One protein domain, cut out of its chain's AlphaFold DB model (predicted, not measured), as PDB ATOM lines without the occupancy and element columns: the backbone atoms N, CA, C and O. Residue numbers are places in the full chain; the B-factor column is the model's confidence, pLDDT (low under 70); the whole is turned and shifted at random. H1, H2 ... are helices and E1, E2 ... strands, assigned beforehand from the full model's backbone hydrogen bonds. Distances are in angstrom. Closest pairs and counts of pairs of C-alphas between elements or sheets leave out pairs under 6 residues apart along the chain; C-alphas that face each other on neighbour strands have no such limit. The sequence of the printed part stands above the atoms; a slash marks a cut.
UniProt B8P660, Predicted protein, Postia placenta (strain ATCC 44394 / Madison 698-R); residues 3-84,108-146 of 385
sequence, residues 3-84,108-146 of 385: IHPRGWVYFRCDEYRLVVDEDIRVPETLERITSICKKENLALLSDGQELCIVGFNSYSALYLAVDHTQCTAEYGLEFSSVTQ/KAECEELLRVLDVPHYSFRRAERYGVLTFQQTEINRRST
ATOM      1  N   ILE A   3     152.313  96.291 132.654       90.62
ATOM      2  CA  ILE A   3     151.338  96.203 131.568       90.62
ATOM      3  C   ILE A   3     150.449  97.437 131.658       90.62
ATOM      4  O   ILE A   3     149.746  97.639 132.644       90.62
ATOM      5  N   HIS A   4     150.487  98.264 130.621       88.69
ATOM      6  CA  HIS A   4     149.622  99.426 130.489       88.69
ATOM      7  C   HIS A   4     148.153  98.970 130.355       88.69
ATOM      8  O   HIS A   4     147.911  97.948 129.708       88.69
ATOM      9  N   PRO A   5     147.143  99.726 130.832       81.56
ATOM     10  CA  PRO A   5     145.722  99.366 130.683       81.56
ATOM     11  C   PRO A   5     145.266  99.081 129.241       81.56
ATOM     12  O   PRO A   5     144.279  98.389 129.018       81.56
ATOM     13  N   ARG A   6     146.004  99.589 128.244       78.56
ATOM     14  CA  ARG A   6     145.774  99.334 126.805       78.56
ATOM     15  C   ARG A   6     146.449  98.056 126.275       78.56
ATOM     16  O   ARG A   6     146.399  97.810 125.075       78.56
ATOM     17  N   GLY A   7     147.082  97.264 127.139       88.44
ATOM     18  CA  GLY A   7     147.705  95.977 126.814       88.44
ATOM     19  C   GLY A   7     149.166  96.038 126.359       88.44
ATOM     20  O   GLY A   7     149.703  95.020 125.929       88.44
ATOM     21  N   TRP A   8     149.826  97.198 126.426       87.25
ATOM     22  CA  TRP A   8     151.248  97.316 126.076       87.25
ATOM     23  C   TRP A   8     152.127  96.895 127.249       87.25
ATOM     24  O   TRP A   8     151.864  97.283 128.385       87.25
ATOM     25  N   VAL A   9     153.163  96.107 126.971       93.44
ATOM     26  CA  VAL A   9     154.155  95.702 127.970       93.44
ATOM     27  C   VAL A   9     155.301  96.698 127.930       93.44
ATOM     28  O   VAL A   9     155.780  97.030 126.851       93.44
ATOM     29  N   TYR A  10     155.736  97.154 129.096       96.12
ATOM     30  CA  TYR A  10     156.906  98.009 129.237       96.12
ATOM     31  C   TYR A  10     157.740  97.573 130.438       96.12
ATOM     32  O   TYR A  10     157.290  96.849 131.339       96.12
ATOM     33  N   PHE A  11     158.986  98.009 130.451       97.00
ATOM     34  CA  PHE A  11     159.925  97.740 131.519       97.00
ATOM     35  C   PHE A  11     160.289  99.054 132.186       97.00
ATOM     36  O   PHE A  11     160.455 100.076 131.531       97.00
ATOM     37  N   ARG A  12     160.364  99.019 133.512       95.44
ATOM     38  CA  ARG A  12     160.740 100.163 134.329       95.44
ATOM     39  C   ARG A  12     161.972  99.779 135.125       95.44
ATOM     40  O   ARG A  12     162.005  98.687 135.698       95.44
ATOM     41  N   CYS A  13     162.961 100.657 135.114       93.88
ATOM     42  CA  CYS A  13     164.174 100.557 135.901       93.88
ATOM     43  C   CYS A  13     164.156 101.683 136.934       93.88
ATOM     44  O   CYS A  13     164.327 102.852 136.585       93.88
ATOM     45  N   ASP A  14     163.911 101.331 138.195       92.69
ATOM     46  CA  ASP A  14     163.765 102.313 139.273       92.69
ATOM     47  C   ASP A  14     165.086 103.019 139.604       92.69
ATOM     48  O   ASP A  14     165.069 104.193 139.964       92.69
ATOM     49  N   GLU A  15     166.224 102.345 139.399       90.88
ATOM     50  CA  GLU A  15     167.566 102.905 139.613       90.88
ATOM     51  C   GLU A  15     167.833 104.133 138.729       90.88
ATOM     52  O   GLU A  15     168.407 105.113 139.193       90.88
ATOM     53  N   TYR A  16     167.356 104.110 137.479       92.06
ATOM     54  CA  TYR A  16     167.546 105.198 136.509       92.06
ATOM     55  C   TYR A  16     166.271 106.005 136.235       92.06
ATOM     56  O   TYR A  16     166.269 106.827 135.321       92.06
ATOM     57  N   ARG A  17     165.177 105.756 136.977       94.69
ATOM     58  CA  ARG A  17     163.846 106.362 136.743       94.69
ATOM     59  C   ARG A  17     163.426 106.285 135.274       94.69
ATOM     60  O   ARG A  17     162.946 107.250 134.683       94.69
ATOM     61  N   LEU A  18     163.654 105.119 134.682       94.75
ATOM     62  CA  LEU A  18     163.548 104.916 133.247       94.75
ATOM     63  C   LEU A  18     162.408 103.963 132.913       94.75
ATOM     64  O   LEU A  18     162.277 102.905 133.532       94.75
ATOM     65  N   VAL A  19     161.641 104.299 131.882       96.06
ATOM     66  CA  VAL A  19     160.623 103.446 131.272       96.06
ATOM     67  C   VAL A  19     160.994 103.184 129.814       96.06
ATOM     68  O   VAL A  19     161.250 104.112 129.052       96.06
ATOM     69  N   VAL A  20     161.030 101.916 129.412       96.00
ATOM     70  CA  VAL A  20     161.378 101.486 128.048       96.00
ATOM     71  C   VAL A  20     160.375 100.456 127.534       96.00
ATOM     72  O   VAL A  20     159.816  99.669 128.302       96.00
ATOM     73  N   ASP A  21     160.149 100.450 126.223       95.00
ATOM     74  CA  ASP A  21     159.325  99.450 125.534       95.00
ATOM     75  C   ASP A  21     160.094  98.157 125.199       95.00
ATOM     76  O   ASP A  21     159.480  97.115 124.954       95.00
ATOM     77  N   GLU A  22     161.425  98.188 125.249       94.50
ATOM     78  CA  GLU A  22     162.278  97.014 125.067       94.50
ATOM     79  C   GLU A  22     162.508  96.194 126.348       94.50
ATOM     80  O   GLU A  22     162.480  96.697 127.472       94.50
ATOM     81  N   ASP A  23     162.794  94.900 126.171       94.56
ATOM     82  CA  ASP A  23     163.034  93.970 127.273       94.56
ATOM     83  C   ASP A  23     164.423  94.150 127.901       94.56
ATOM     84  O   ASP A  23     165.414  93.575 127.451       94.56
ATOM     85  N   ILE A  24     164.480  94.897 129.005       95.44
ATOM     86  CA  ILE A  24     165.712  95.131 129.781       95.44
ATOM     87  C   ILE A  24     166.298  93.874 130.431       95.44
ATOM     88  O   ILE A  24     167.373  93.936 131.015       95.44
ATOM     89  N   ARG A  25     165.602  92.730 130.393       93.75
ATOM     90  CA  ARG A  25     166.170  91.463 130.879       93.75
ATOM     91  C   ARG A  25     167.197  90.901 129.899       93.75
ATOM     92  O   ARG A  25     167.977  90.032 130.280       93.75
ATOM     93  N   VAL A  26     167.196  91.378 128.652       95.31
ATOM     94  CA  VAL A  26     168.250  91.082 127.682       95.31
ATOM     95  C   VAL A  26     169.475  91.934 128.041       95.31
ATOM     96  O   VAL A  26     169.376  93.162 128.026       95.31
ATOM     97  N   PRO A  27     170.630  91.322 128.361       94.19
ATOM     98  CA  PRO A  27     171.790  92.050 128.879       94.19
ATOM     99  C   PRO A  27     172.324  93.094 127.889       94.19
ATOM    100  O   PRO A  27     172.701  94.181 128.308       94.19
ATOM    101  N   GLU A  28     172.271  92.813 126.585       94.44
ATOM    102  CA  GLU A  28     172.673  93.757 125.533       94.44
ATOM    103  C   GLU A  28     171.798  95.024 125.522       94.44
ATOM    104  O   GLU A  28     172.302  96.140 125.400       94.44
ATOM    105  N   THR A  29     170.479  94.865 125.689       92.75
ATOM    106  CA  THR A  29     169.529  95.983 125.784       92.75
ATOM    107  C   THR A  29     169.786  96.804 127.042       92.75
ATOM    108  O   THR A  29     169.819  98.033 126.969       92.75
ATOM    109  N   LEU A  30     170.016  96.140 128.178       93.81
ATOM    110  CA  LEU A  30     170.333  96.808 129.437       93.81
ATOM    111  C   LEU A  30     171.635  97.605 129.337       93.81
ATOM    112  O   LEU A  30     171.637  98.786 129.659       93.81
ATOM    113  N   GLU A  31     172.716  97.005 128.837       94.12
ATOM    114  CA  GLU A  31     174.015  97.671 128.685       94.12
ATOM    115  C   GLU A  31     173.910  98.903 127.781       94.12
ATOM    116  O   GLU A  31     174.405  99.984 128.118       94.12
ATOM    117  N   ARG A  32     173.185  98.772 126.666       91.94
ATOM    118  CA  ARG A  32     172.923  99.869 125.738       91.94
ATOM    119  C   ARG A  32     172.147 101.001 126.406       91.94
ATOM    120  O   ARG A  32     172.559 102.154 126.304       91.94
ATOM    121  N   ILE A  33     171.074 100.689 127.125       92.31
ATOM    122  CA  ILE A  33     170.293 101.676 127.876       92.31
ATOM    123  C   ILE A  33     171.156 102.350 128.945       92.31
ATOM    124  O   ILE A  33     171.226 103.575 128.986       92.31
ATOM    125  N   THR A  34     171.879 101.577 129.754       92.31
ATOM    126  CA  THR A  34     172.766 102.097 130.800       92.31
ATOM    127  C   THR A  34     173.852 103.001 130.217       92.31
ATOM    128  O   THR A  34     174.204 104.003 130.837       92.31
ATOM    129  N   SER A  35     174.368 102.705 129.019       92.00
ATOM    130  CA  SER A  35     175.335 103.571 128.336       92.00
ATOM    131  C   SER A  35     174.749 104.943 127.986       92.00
ATOM    132  O   SER A  35     175.413 105.956 128.202       92.00
ATOM    133  N   ILE A  36     173.485 104.995 127.546       89.12
ATOM    134  CA  ILE A  36     172.767 106.253 127.304       89.12
ATOM    135  C   ILE A  36     172.514 106.971 128.626       89.12
ATOM    136  O   ILE A  36     172.822 108.152 128.737       89.12
ATOM    137  N   CYS A  37     172.046 106.264 129.658       90.44
ATOM    138  CA  CYS A  37     171.790 106.865 130.966       90.44
ATOM    139  C   CYS A  37     173.048 107.507 131.571       90.44
ATOM    140  O   CYS A  37     172.971 108.589 132.153       90.44
ATOM    141  N   LYS A  38     174.208 106.856 131.405       90.56
ATOM    142  CA  LYS A  38     175.514 107.383 131.823       90.56
ATOM    143  C   LYS A  38     175.942 108.584 130.987       90.56
ATOM    144  O   LYS A  38     176.459 109.546 131.545       90.56
ATOM    145  N   LYS A  39     175.737 108.530 129.668       89.25
ATOM    146  CA  LYS A  39     176.107 109.604 128.741       89.25
ATOM    147  C   LYS A  39     175.298 110.880 128.991       89.25
ATOM    148  O   LYS A  39     175.885 111.954 129.037       89.25
ATOM    149  N   GLU A  40     173.992 110.742 129.196       86.44
ATOM    150  CA  GLU A  40     173.061 111.864 129.390       86.44
ATOM    151  C   GLU A  40     172.923 112.293 130.862       86.44
ATOM    152  O   GLU A  40     172.141 113.178 131.193       86.44
ATOM    153  N   ASN A  41     173.689 111.667 131.763       88.56
ATOM    154  CA  ASN A  41     173.716 111.972 133.191       88.56
ATOM    155  C   ASN A  41     172.317 111.977 133.847       88.56
ATOM    156  O   ASN A  41     171.968 112.869 134.623       88.56
ATOM    157  N   LEU A  42     171.508 110.949 133.558       85.69
ATOM    158  CA  LEU A  42     170.113 110.840 134.027       85.69
ATOM    159  C   LEU A  42     169.954 110.743 135.549       85.69
ATOM    160  O   LEU A  42     168.841 110.852 136.060       85.69
ATOM    161  N   ALA A  43     171.057 110.597 136.285       83.06
ATOM    162  CA  ALA A  43     171.074 110.741 137.738       83.06
ATOM    163  C   ALA A  43     170.575 112.125 138.208       83.06
ATOM    164  O   ALA A  43     170.282 112.293 139.389       83.06
ATOM    165  N   LEU A  44     170.470 113.106 137.303       86.69
ATOM    166  CA  LEU A  44     169.999 114.458 137.598       86.69
ATOM    167  C   LEU A  44     168.470 114.639 137.537       86.69
ATOM    168  O   LEU A  44     167.991 115.742 137.799       86.69
ATOM    169  N   LEU A  45     167.697 113.602 137.186       91.06
ATOM    170  CA  LEU A  45     166.232 113.691 137.159       91.06
ATOM    171  C   LEU A  45     165.680 113.928 138.568       91.06
ATOM    172  O   LEU A  45     165.960 113.166 139.497       91.06
ATOM    173  N   SER A  46     164.859 114.968 138.720       93.94
ATOM    174  CA  SER A  46     164.266 115.327 140.013       93.94
ATOM    175  C   SER A  46     163.278 114.263 140.496       93.94
ATOM    176  O   SER A  46     162.779 113.446 139.719       93.94
ATOM    177  N   ASP A  47     162.999 114.242 141.800       94.94
ATOM    178  CA  ASP A  47     161.982 113.354 142.375       94.94
ATOM    179  C   ASP A  47     160.625 113.595 141.715       94.94
ATOM    180  O   ASP A  47     160.123 114.715 141.682       94.94
ATOM    181  N   GLY A  48     160.048 112.525 141.167       93.44
ATOM    182  CA  GLY A  48     158.807 112.585 140.398       93.44
ATOM    183  C   GLY A  48     158.992 112.751 138.890       93.44
ATOM    184  O   GLY A  48     157.994 112.724 138.181       93.44
ATOM    185  N   GLN A  49     160.223 112.844 138.382       95.06
ATOM    186  CA  GLN A  49     160.496 112.788 136.945       95.06
ATOM    187  C   GLN A  49     160.896 111.372 136.514       95.06
ATOM    188  O   GLN A  49     161.684 110.702 137.187       95.06
ATOM    189  N   GLU A  50     160.364 110.921 135.381       95.25
ATOM    190  CA  GLU A  50     160.773 109.689 134.710       95.25
ATOM    191  C   GLU A  50     161.074 109.949 133.234       95.25
ATOM    192  O   GLU A  50     160.429 110.769 132.581       95.25
ATOM    193  N   LEU A  51     162.057 109.235 132.695       94.75
ATOM    194  CA  LEU A  51     162.368 109.284 131.273       94.75
ATOM    195  C   LEU A  51     161.764 108.063 130.580       94.75
ATOM    196  O   LEU A  51     162.073 106.921 130.915       94.75
ATOM    197  N   CYS A  52     160.916 108.303 129.592       94.81
ATOM    198  CA  CYS A  52     160.362 107.287 128.713       94.81
ATOM    199  C   CYS A  52     161.159 107.256 127.405       94.81
ATOM    200  O   CYS A  52     161.223 108.258 126.693       94.81
ATOM    201  N   ILE A  53     161.736 106.104 127.060       93.06
ATOM    202  CA  ILE A  53     162.361 105.885 125.754       93.06
ATOM    203  C   ILE A  53     161.444 104.999 124.920       93.06
ATOM    204  O   ILE A  53     161.137 103.870 125.308       93.06
ATOM    205  N   VAL A  54     161.013 105.519 123.771       89.44
ATOM    206  CA  VAL A  54     160.104 104.827 122.852       89.44
ATOM    207  C   VAL A  54     160.820 104.540 121.538       89.44
ATOM    208  O   VAL A  54     161.416 105.438 120.937       89.44
ATOM    209  N   GLY A  55     160.720 103.298 121.056       82.88
ATOM    210  CA  GLY A  55     161.202 102.921 119.730       82.88
ATOM    211  C   GLY A  55     162.721 102.931 119.614       82.88
ATOM    212  O   GLY A  55     163.263 103.531 118.683       82.88
ATOM    213  N   PHE A  56     163.397 102.265 120.549       77.81
ATOM    214  CA  PHE A  56     164.852 102.161 120.569       77.81
ATOM    215  C   PHE A  56     165.359 101.483 119.282       77.81
ATOM    216  O   PHE A  56     165.240 100.276 119.090       77.81
ATOM    217  N   ASN A  57     165.917 102.264 118.359       76.44
ATOM    218  CA  ASN A  57     166.618 101.735 117.194       76.44
ATOM    219  C   ASN A  57     168.088 102.174 117.233       76.44
ATOM    220  O   ASN A  57     168.476 103.034 118.018       76.44
ATOM    221  N   SER A  58     168.931 101.568 116.397       69.88
ATOM    222  CA  SER A  58     170.383 101.791 116.410       69.88
ATOM    223  C   SER A  58     170.819 103.243 116.153       69.88
ATOM    224  O   SER A  58     171.984 103.553 116.375       69.88
ATOM    225  N   TYR A  59     169.926 104.116 115.670       69.12
ATOM    226  CA  TYR A  59     170.261 105.466 115.206       69.12
ATOM    227  C   TYR A  59     169.364 106.577 115.762       69.12
ATOM    228  O   TYR A  59     169.728 107.746 115.668       69.12
ATOM    229  N   SER A  60     168.211 106.250 116.341       75.38
ATOM    230  CA  SER A  60     167.339 107.215 116.997       75.38
ATOM    231  C   SER A  60     166.542 106.565 118.122       75.38
ATOM    232  O   SER A  60     165.999 105.468 117.991       75.38
ATOM    233  N   ALA A  61     166.479 107.278 119.238       81.12
ATOM    234  CA  ALA A  61     165.595 106.999 120.352       81.12
ATOM    235  C   ALA A  61     164.734 108.248 120.551       81.12
ATOM    236  O   ALA A  61     165.252 109.365 120.517       81.12
ATOM    237  N   LEU A  62     163.422 108.070 120.699       85.25
ATOM    238  CA  LEU A  62     162.545 109.168 121.084       85.25
ATOM    239  C   LEU A  62     162.515 109.233 122.606       85.25
ATOM    240  O   LEU A  62     162.114 108.269 123.260       85.25
ATOM    241  N   TYR A  63     162.947 110.370 123.141       91.25
ATOM    242  CA  TYR A  63     162.933 110.662 124.567       91.25
ATOM    243  C   TYR A  63     161.684 111.468 124.913       91.25
ATOM    244  O   TYR A  63     161.410 112.502 124.299       91.25
ATOM    245  N   LEU A  64     160.945 110.986 125.905       93.62
ATOM    246  CA  LEU A  64     159.804 111.660 126.502       93.62
ATOM    247  C   LEU A  64     160.077 111.792 127.999       93.62
ATOM    248  O   LEU A  64     160.090 110.790 128.711       93.62
ATOM    249  N   ALA A  65     160.319 113.005 128.479       93.56
ATOM    250  CA  ALA A  65     160.417 113.257 129.912       93.56
ATOM    251  C   ALA A  65     159.010 113.445 130.477       93.56
ATOM    252  O   ALA A  65     158.229 114.225 129.937       93.56
ATOM    253  N   VAL A  66     158.677 112.722 131.540       94.62
ATOM    254  CA  VAL A  66     157.382 112.801 132.216       94.62
ATOM    255  C   VAL A  66     157.620 113.308 133.631       94.62
ATOM    256  O   VAL A  66     158.351 112.688 134.399       94.62
ATOM    257  N   ASP A  67     157.005 114.435 133.977       95.44
ATOM    258  CA  ASP A  67     157.024 114.997 135.323       95.44
ATOM    259  C   ASP A  67     155.683 114.708 136.006       95.44
ATOM    260  O   ASP A  67     154.658 115.341 135.736       95.44
ATOM    261  N   HIS A  68     155.690 113.733 136.914       92.44
ATOM    262  CA  HIS A  68     154.507 113.331 137.675       92.44
ATOM    263  C   HIS A  68     154.063 114.390 138.683       92.44
ATOM    264  O   HIS A  68     152.893 114.395 139.064       92.44
ATOM    265  N   THR A  69     154.952 115.291 139.114       94.06
ATOM    266  CA  THR A  69     154.579 116.370 140.044       94.06
ATOM    267  C   THR A  69     153.746 117.437 139.345       94.06
ATOM    268  O   THR A  69     152.782 117.943 139.917       94.06
ATOM    269  N   GLN A  70     154.071 117.727 138.083       93.12
ATOM    270  CA  GLN A  70     153.368 118.719 137.267       93.12
ATOM    271  C   GLN A  70     152.298 118.104 136.355       93.12
ATOM    272  O   GLN A  70     151.505 118.841 135.768       93.12
ATOM    273  N   CYS A  71     152.247 116.772 136.250       91.94
ATOM    274  CA  CYS A  71     151.422 116.050 135.280       91.94
ATOM    275  C   CYS A  71     151.693 116.506 133.833       91.94
ATOM    276  O   CYS A  71     150.766 116.634 133.029       91.94
ATOM    277  N   THR A  72     152.960 116.771 133.507       91.81
ATOM    278  CA  THR A  72     153.405 117.215 132.180       91.81
ATOM    279  C   THR A  72     154.294 116.164 131.522       91.81
ATOM    280  O   THR A  72     154.930 115.349 132.188       91.81
ATOM    281  N   ALA A  73     154.309 116.163 130.190       93.44
ATOM    282  CA  ALA A  73     155.195 115.320 129.401       93.44
ATOM    283  C   ALA A  73     155.780 116.146 128.253       93.44
ATOM    284  O   ALA A  73     155.033 116.816 127.539       93.44
ATOM    285  N   GLU A  74     157.097 116.100 128.087       92.06
ATOM    286  CA  GLU A  74     157.832 116.919 127.126       92.06
ATOM    287  C   GLU A  74     158.663 116.039 126.189       92.06
ATOM    288  O   GLU A  74     159.402 115.147 126.619       92.06
ATOM    289  N   TYR A  75     158.510 116.283 124.886       88.94
ATOM    290  CA  TYR A  75     159.320 115.658 123.848       88.94
ATOM    291  C   TYR A  75     160.535 116.533 123.564       88.94
ATOM    292  O   TYR A  75     160.399 117.743 123.424       88.94
ATOM    293  N   GLY A  76     161.693 115.908 123.368       65.69
ATOM    294  CA  GLY A  76     162.849 116.625 122.835       65.69
ATOM    295  C   GLY A  76     163.719 117.289 123.892       65.69
ATOM    296  O   GLY A  76     164.142 118.425 123.708       65.69
ATOM    297  N   LEU A  77     164.092 116.540 124.935       63.78
ATOM    298  CA  LEU A  77     165.375 116.795 125.588       63.78
ATOM    299  C   LEU A  77     166.480 116.568 124.548       63.78
ATOM    300  O   LEU A  77     167.059 115.486 124.440       63.78
ATOM    301  N   GLU A  78     166.754 117.592 123.743       59.16
ATOM    302  CA  GLU A  78     168.076 117.764 123.180       59.16
ATOM    303  C   GLU A  78     168.977 117.991 124.384       59.16
ATOM    304  O   GLU A  78     169.053 119.095 124.923       59.16
ATOM    305  N   PHE A  79     169.614 116.916 124.852       57.88
ATOM    306  CA  PHE A  79     170.731 116.987 125.781       57.88
ATOM    307  C   PHE A  79     171.885 117.700 125.065       57.88
ATOM    308  O   PHE A  79     172.879 117.110 124.643       57.88
ATOM    309  N   SER A  80     171.718 119.003 124.855       45.62
ATOM    310  CA  SER A  80     172.802 119.904 124.540       45.62
ATOM    311  C   SER A  80     173.808 119.724 125.663       45.62
ATOM    312  O   SER A  80     173.431 119.732 126.833       45.62
ATOM    313  N   SER A  81     175.065 119.490 125.302       41.97
ATOM    314  CA  SER A  81     176.193 119.193 126.186       41.97
ATOM    315  C   SER A  81     176.492 120.352 127.149       41.97
ATOM    316  O   SER A  81     177.501 121.045 127.020       41.97
ATOM    317  N   VAL A  82     175.583 120.608 128.083       40.09
ATOM    318  CA  VAL A  82     175.575 121.758 128.974       40.09
ATOM    319  C   VAL A  82     175.871 121.255 130.374       40.09
ATOM    320  O   VAL A  82     175.046 120.660 131.060       40.09
ATOM    321  N   THR A  83     177.093 121.537 130.802       40.31
ATOM    322  CA  THR A  83     177.637 121.321 132.143       40.31
ATOM    323  C   THR A  83     177.044 122.300 133.170       40.31
ATOM    324  O   THR A  83     177.758 122.772 134.053       40.31
ATOM    325  N   GLN A  84     175.763 122.664 133.058       40.09
ATOM    326  CA  GLN A  84     175.086 123.515 134.037       40.09
ATOM    327  C   GLN A  84     173.887 122.780 134.643       40.09
ATOM    328  O   GLN A  84     173.128 122.138 133.917       40.09
ATOM    329  N   LYS A 108     137.941 119.191 136.547       67.50
ATOM    330  CA  LYS A 108     138.303 118.378 137.724       67.50
ATOM    331  C   LYS A 108     137.122 118.208 138.694       67.50
ATOM    332  O   LYS A 108     136.924 117.117 139.217       67.50
ATOM    333  N   ALA A 109     136.326 119.263 138.872       74.12
ATOM    334  CA  ALA A 109     135.129 119.240 139.704       74.12
ATOM    335  C   ALA A 109     134.053 118.287 139.153       74.12
ATOM    336  O   ALA A 109     133.492 117.510 139.915       74.12
ATOM    337  N   GLU A 110     133.818 118.269 137.837       71.75
ATOM    338  CA  GLU A 110     132.868 117.338 137.206       71.75
ATOM    339  C   GLU A 110     133.336 115.880 137.290       71.75
ATOM    340  O   GLU A 110     132.514 114.986 137.481       71.75
ATOM    341  N   CYS A 111     134.646 115.623 137.209       68.62
ATOM    342  CA  CYS A 111     135.202 114.287 137.442       68.62
ATOM    343  C   CYS A 111     135.012 113.819 138.894       68.62
ATOM    344  O   CYS A 111     134.676 112.656 139.114       68.62
ATOM    345  N   GLU A 112     135.210 114.698 139.882       71.88
ATOM    346  CA  GLU A 112     134.973 114.373 141.297       71.88
ATOM    347  C   GLU A 112     133.476 114.175 141.599       71.88
ATOM    348  O   GLU A 112     133.119 113.274 142.361       71.88
ATOM    349  N   GLU A 113     132.595 114.940 140.950       78.69
ATOM    350  CA  GLU A 113     131.139 114.796 141.065       78.69
ATOM    351  C   GLU A 113     130.644 113.490 140.415       78.69
ATOM    352  O   GLU A 113     129.877 112.745 141.022       78.69
ATOM    353  N   LEU A 114     131.153 113.137 139.226       73.50
ATOM    354  CA  LEU A 114     130.876 111.850 138.572       73.50
ATOM    355  C   LEU A 114     131.349 110.663 139.421       73.50
ATOM    356  O   LEU A 114     130.659 109.646 139.498       73.50
ATOM    357  N   LEU A 115     132.497 110.796 140.092       66.94
ATOM    358  CA  LEU A 115     133.008 109.795 141.032       66.94
ATOM    359  C   LEU A 115     132.122 109.640 142.275       66.94
ATOM    360  O   LEU A 115     131.996 108.523 142.774       66.94
ATOM    361  N   ARG A 116     131.486 110.719 142.753       73.50
ATOM    362  CA  ARG A 116     130.509 110.659 143.855       73.50
ATOM    363  C   ARG A 116     129.181 110.040 143.431       73.50
ATOM    364  O   ARG A 116     128.631 109.236 144.174       73.50
ATOM    365  N   VAL A 117     128.677 110.386 142.245       80.81
ATOM    366  CA  VAL A 117     127.390 109.885 141.729       80.81
ATOM    367  C   VAL A 117     127.446 108.396 141.392       80.81
ATOM    368  O   VAL A 117     126.442 107.700 141.514       80.81
ATOM    369  N   LEU A 118     128.610 107.883 140.991       69.69
ATOM    370  CA  LEU A 118     128.754 106.472 140.642       69.69
ATOM    371  C   LEU A 118     128.781 105.517 141.854       69.69
ATOM    372  O   LEU A 118     128.844 104.313 141.618       69.69
ATOM    373  N   ASP A 119     128.724 106.018 143.101       53.78
ATOM    374  CA  ASP A 119     128.698 105.259 144.374       53.78
ATOM    375  C   ASP A 119     129.532 103.970 144.333       53.78
ATOM    376  O   ASP A 119     129.107 102.867 144.688       53.78
ATOM    377  N   VAL A 120     130.732 104.098 143.769       50.59
ATOM    378  CA  VAL A 120     131.580 102.953 143.497       50.59
ATOM    379  C   VAL A 120     132.361 102.682 144.776       50.59
ATOM    380  O   VAL A 120     133.240 103.482 145.117       50.59
ATOM    381  N   PRO A 121     132.096 101.583 145.505       47.47
ATOM    382  CA  PRO A 121     132.863 101.269 146.699       47.47
ATOM    383  C   PRO A 121     134.329 101.173 146.293       47.47
ATOM    384  O   PRO A 121     134.639 100.451 145.343       47.47
ATOM    385  N   HIS A 122     135.191 101.932 146.985       45.25
ATOM    386  CA  HIS A 122     136.643 101.994 146.806       45.25
ATOM    387  C   HIS A 122     137.178 100.795 146.017       45.25
ATOM    388  O   HIS A 122     137.337  99.699 146.565       45.25
ATOM    389  N   TYR A 123     137.434 100.989 144.718       43.25
ATOM    390  CA  TYR A 123     138.107  99.984 143.907       43.25
ATOM    391  C   TYR A 123     139.520  99.822 144.467       43.25
ATOM    392  O   TYR A 123     140.453 100.540 144.122       43.25
ATOM    393  N   SER A 124     139.659  98.883 145.399       42.91
ATOM    394  CA  SER A 124     140.931  98.437 145.937       42.91
ATOM    395  C   SER A 124     141.821  98.025 144.768       42.91
ATOM    396  O   SER A 124     141.477  97.121 143.999       42.91
ATOM    397  N   PHE A 125     142.976  98.680 144.655       48.22
ATOM    398  CA  PHE A 125     143.998  98.449 143.629       48.22
ATOM    399  C   PHE A 125     144.370  96.957 143.488       48.22
ATOM    400  O   PHE A 125     144.714  96.494 142.405       48.22
ATOM    401  N   ARG A 126     144.179  96.151 144.546       49.97
ATOM    402  CA  ARG A 126     144.393  94.691 144.531       49.97
ATOM    403  C   ARG A 126     143.415  93.901 143.655       49.97
ATOM    404  O   ARG A 126     143.702  92.759 143.309       49.97
ATOM    405  N   ARG A 127     142.252  94.450 143.283       41.59
ATOM    406  CA  ARG A 127     141.301  93.760 142.383       41.59
ATOM    407  C   ARG A 127     141.622  93.998 140.904       41.59
ATOM    408  O   ARG A 127     141.316  93.131 140.084       41.59
ATOM    409  N   ALA A 128     142.303  95.102 140.581       50.12
ATOM    410  CA  ALA A 128     142.821  95.375 139.241       50.12
ATOM    411  C   ALA A 128     143.902  94.363 138.826       50.12
ATOM    412  O   ALA A 128     143.941  93.974 137.663       50.12
ATOM    413  N   GLU A 129     144.695  93.841 139.770       49.53
ATOM    414  CA  GLU A 129     145.653  92.758 139.495       49.53
ATOM    415  C   GLU A 129     144.957  91.484 138.997       49.53
ATOM    416  O   GLU A 129     145.407  90.878 138.027       49.53
ATOM    417  N   ARG A 130     143.812  91.095 139.579       46.69
ATOM    418  CA  ARG A 130     143.068  89.907 139.109       46.69
ATOM    419  C   ARG A 130     142.426  90.116 137.741       46.69
ATOM    420  O   ARG A 130     142.418  89.188 136.934       46.69
ATOM    421  N   TYR A 131     141.920  91.318 137.468       45.75
ATOM    422  CA  TYR A 131     141.445  91.661 136.127       45.75
ATOM    423  C   TYR A 131     142.592  91.658 135.116       45.75
ATOM    424  O   TYR A 131     142.420  91.099 134.040       45.75
ATOM    425  N   GLY A 132     143.762  92.179 135.500       54.81
ATOM    426  CA  GLY A 132     144.994  92.154 134.716       54.81
ATOM    427  C   GLY A 132     145.476  90.743 134.393       54.81
ATOM    428  O   GLY A 132     145.941  90.510 133.287       54.81
ATOM    429  N   VAL A 133     145.316  89.778 135.305       60.16
ATOM    430  CA  VAL A 133     145.650  88.368 135.040       60.16
ATOM    431  C   VAL A 133     144.699  87.756 134.011       60.16
ATOM    432  O   VAL A 133     145.165  87.076 133.101       60.16
ATOM    433  N   LEU A 134     143.391  88.030 134.094       60.00
ATOM    434  CA  LEU A 134     142.413  87.538 133.114       60.00
ATOM    435  C   LEU A 134     142.609  88.182 131.739       60.00
ATOM    436  O   LEU A 134     142.614  87.473 130.736       60.00
ATOM    437  N   THR A 135     142.844  89.496 131.667       59.53
ATOM    438  CA  THR A 135     143.198  90.145 130.400       59.53
ATOM    439  C   THR A 135     144.568  89.714 129.913       59.53
ATOM    440  O   THR A 135     144.708  89.546 128.712       59.53
ATOM    441  N   PHE A 136     145.556  89.457 130.768       62.91
ATOM    442  CA  PHE A 136     146.854  88.922 130.350       62.91
ATOM    443  C   PHE A 136     146.710  87.524 129.759       62.91
ATOM    444  O   PHE A 136     147.248  87.268 128.690       62.91
ATOM    445  N   GLN A 137     145.930  86.640 130.385       67.56
ATOM    446  CA  GLN A 137     145.666  85.306 129.849       67.56
ATOM    447  C   GLN A 137     144.884  85.383 128.536       67.56
ATOM    448  O   GLN A 137     145.261  84.727 127.570       67.56
ATOM    449  N   GLN A 138     143.864  86.242 128.453       72.25
ATOM    450  CA  GLN A 138     143.103  86.469 127.225       72.25
ATOM    451  C   GLN A 138     143.986  87.069 126.122       72.25
ATOM    452  O   GLN A 138     143.897  86.658 124.971       72.25
ATOM    453  N   THR A 139     144.865  88.011 126.469       65.62
ATOM    454  CA  THR A 139     145.787  88.677 125.540       65.62
ATOM    455  C   THR A 139     146.890  87.728 125.112       65.62
ATOM    456  O   THR A 139     147.243  87.748 123.949       65.62
ATOM    457  N   GLU A 140     147.388  86.850 125.980       73.19
ATOM    458  CA  GLU A 140     148.392  85.837 125.654       73.19
ATOM    459  C   GLU A 140     147.780  84.678 124.856       73.19
ATOM    460  O   GLU A 140     148.427  84.168 123.951       73.19
ATOM    461  N   ILE A 141     146.518  84.304 125.097       74.06
ATOM    462  CA  ILE A 141     145.756  83.393 124.226       74.06
ATOM    463  C   ILE A 141     145.552  84.045 122.855       74.06
ATOM    464  O   ILE A 141     145.830  83.410 121.842       74.06
ATOM    465  N   ASN A 142     145.168  85.326 122.817       65.12
ATOM    466  CA  ASN A 142     144.975  86.076 121.576       65.12
ATOM    467  C   ASN A 142     146.308  86.307 120.834       65.12
ATOM    468  O   ASN A 142     146.381  86.239 119.605       65.12
ATOM    469  N   ARG A 143     147.393  86.513 121.590       59.56
ATOM    470  CA  ARG A 143     148.767  86.620 121.104       59.56
ATOM    471  C   ARG A 143     149.222  85.280 120.576       59.56
ATOM    472  O   ARG A 143     149.716  85.266 119.476       59.56
ATOM    473  N   ARG A 144     148.973  84.155 121.249       66.19
ATOM    474  CA  ARG A 144     149.280  82.799 120.753       66.19
ATOM    475  C   ARG A 144     148.452  82.410 119.531       66.19
ATOM    476  O   ARG A 144     148.971  81.728 118.650       66.19
ATOM    477  N   SER A 145     147.211  82.885 119.417       58.69
ATOM    478  CA  SER A 145     146.422  82.732 118.189       58.69
ATOM    479  C   SER A 145     146.888  83.646 117.050       58.69
ATOM    480  O   SER A 145     146.657  83.312 115.894       58.69
ATOM    481  N   THR A 146     147.581  84.754 117.344       52.69
ATOM    482  CA  THR A 146     148.185  85.654 116.335       52.69
ATOM    483  C   THR A 146     149.692  85.441 116.117       52.69
ATOM    484  O   THR A 146     150.226  85.907 115.115       52.69
TER     485      THR A 146
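AT A GLANCE: This is residues 3 to 84 and 108 to 146 of the 385 residues of the protein "Predicted protein" of Postia placenta (strain ATCC 44394 / Madison 698-R) (UniProt B8P660). A small, strongly twisted sheet of five strands, grazed by the helix H1, makes one lobe, and the helices H2 and H3, joined by a short link, lie off it as a thin second part, of which residues 108 to 127 and 140 to 146 stick out. The printed part has 121 residues with three named helices and five named strands, in the order E1 E2 H1 E3 E4 E5 H2 H3. The sheet's order is E1 E2 E3 E4 E5, mixed, and the class is mixed, helices and strands. The whole is loose, with a radius of gyration of the C-alphas of 18.5 A, and its outline is flat, 53 by 43 by 21 A.

IN THESE COORDINATES: Find C-alpha 9 at (154.155, 95.702, 127.970); there E1 begins and runs to residue 13. E2 follows at residues 18 to 20. Go on to C-alpha 27 at (171.790, 92.050, 128.879), where H1 begins; it ends at residue 39, 18.1 A on. Next come E3, residues 49 to 54, 16.2 A long, E4, residues 62 to 67, 16.3 A, and E5, residues 72 to 75. Past the cut, H2 holds residues 108 to 117, 14.4 A, and H3 residues 125 to 146, 30.4 A, ending at C-alpha 146 at (148.185, 85.654, 116.335).

HOW THE PARTS SIT: Begin at the edge strand E1: it forms an antiparallel hairpin with E2, and N 11 and O 20 are 2.8 A apart. E2 and E3 are parallel at 20 degrees, with N 19 and O 51 2.8 A apart. E2, H1 and E3 form a strand-helix-strand unit, two parallel neighbour strands with a helix between them in the chain, and its crossover is left-handed. H1 is on the sheet but only grazes it, with its residues 30 to 37. E3, E4 and E5 form a meander, each strand the antiparallel neighbour of the one before; look for N 52 and O 64 at 2.8 A, and N 67 and O 72 at 2.9 A. H2 and H3 are not on the sheet, and they are apart from each other. In H1 and H2 every O i to N i+4 pair is within hydrogen-bond range; in H3 16 of 18 are.

THE WHOLE: The two C-alphas farthest apart, those of Thr 83 and Asp 119, are 52.9 A apart. Residues 85 to 107 are not printed, and C-alphas 84 and 108 stand 37.3 A apart across this cut. Of the links printed whole, none is long. The mean pLDDT of the printed part is 77.9; look for values under 70 at residues 76 to 84 and 118 to 137, among others, and for a mean of 58 in H3.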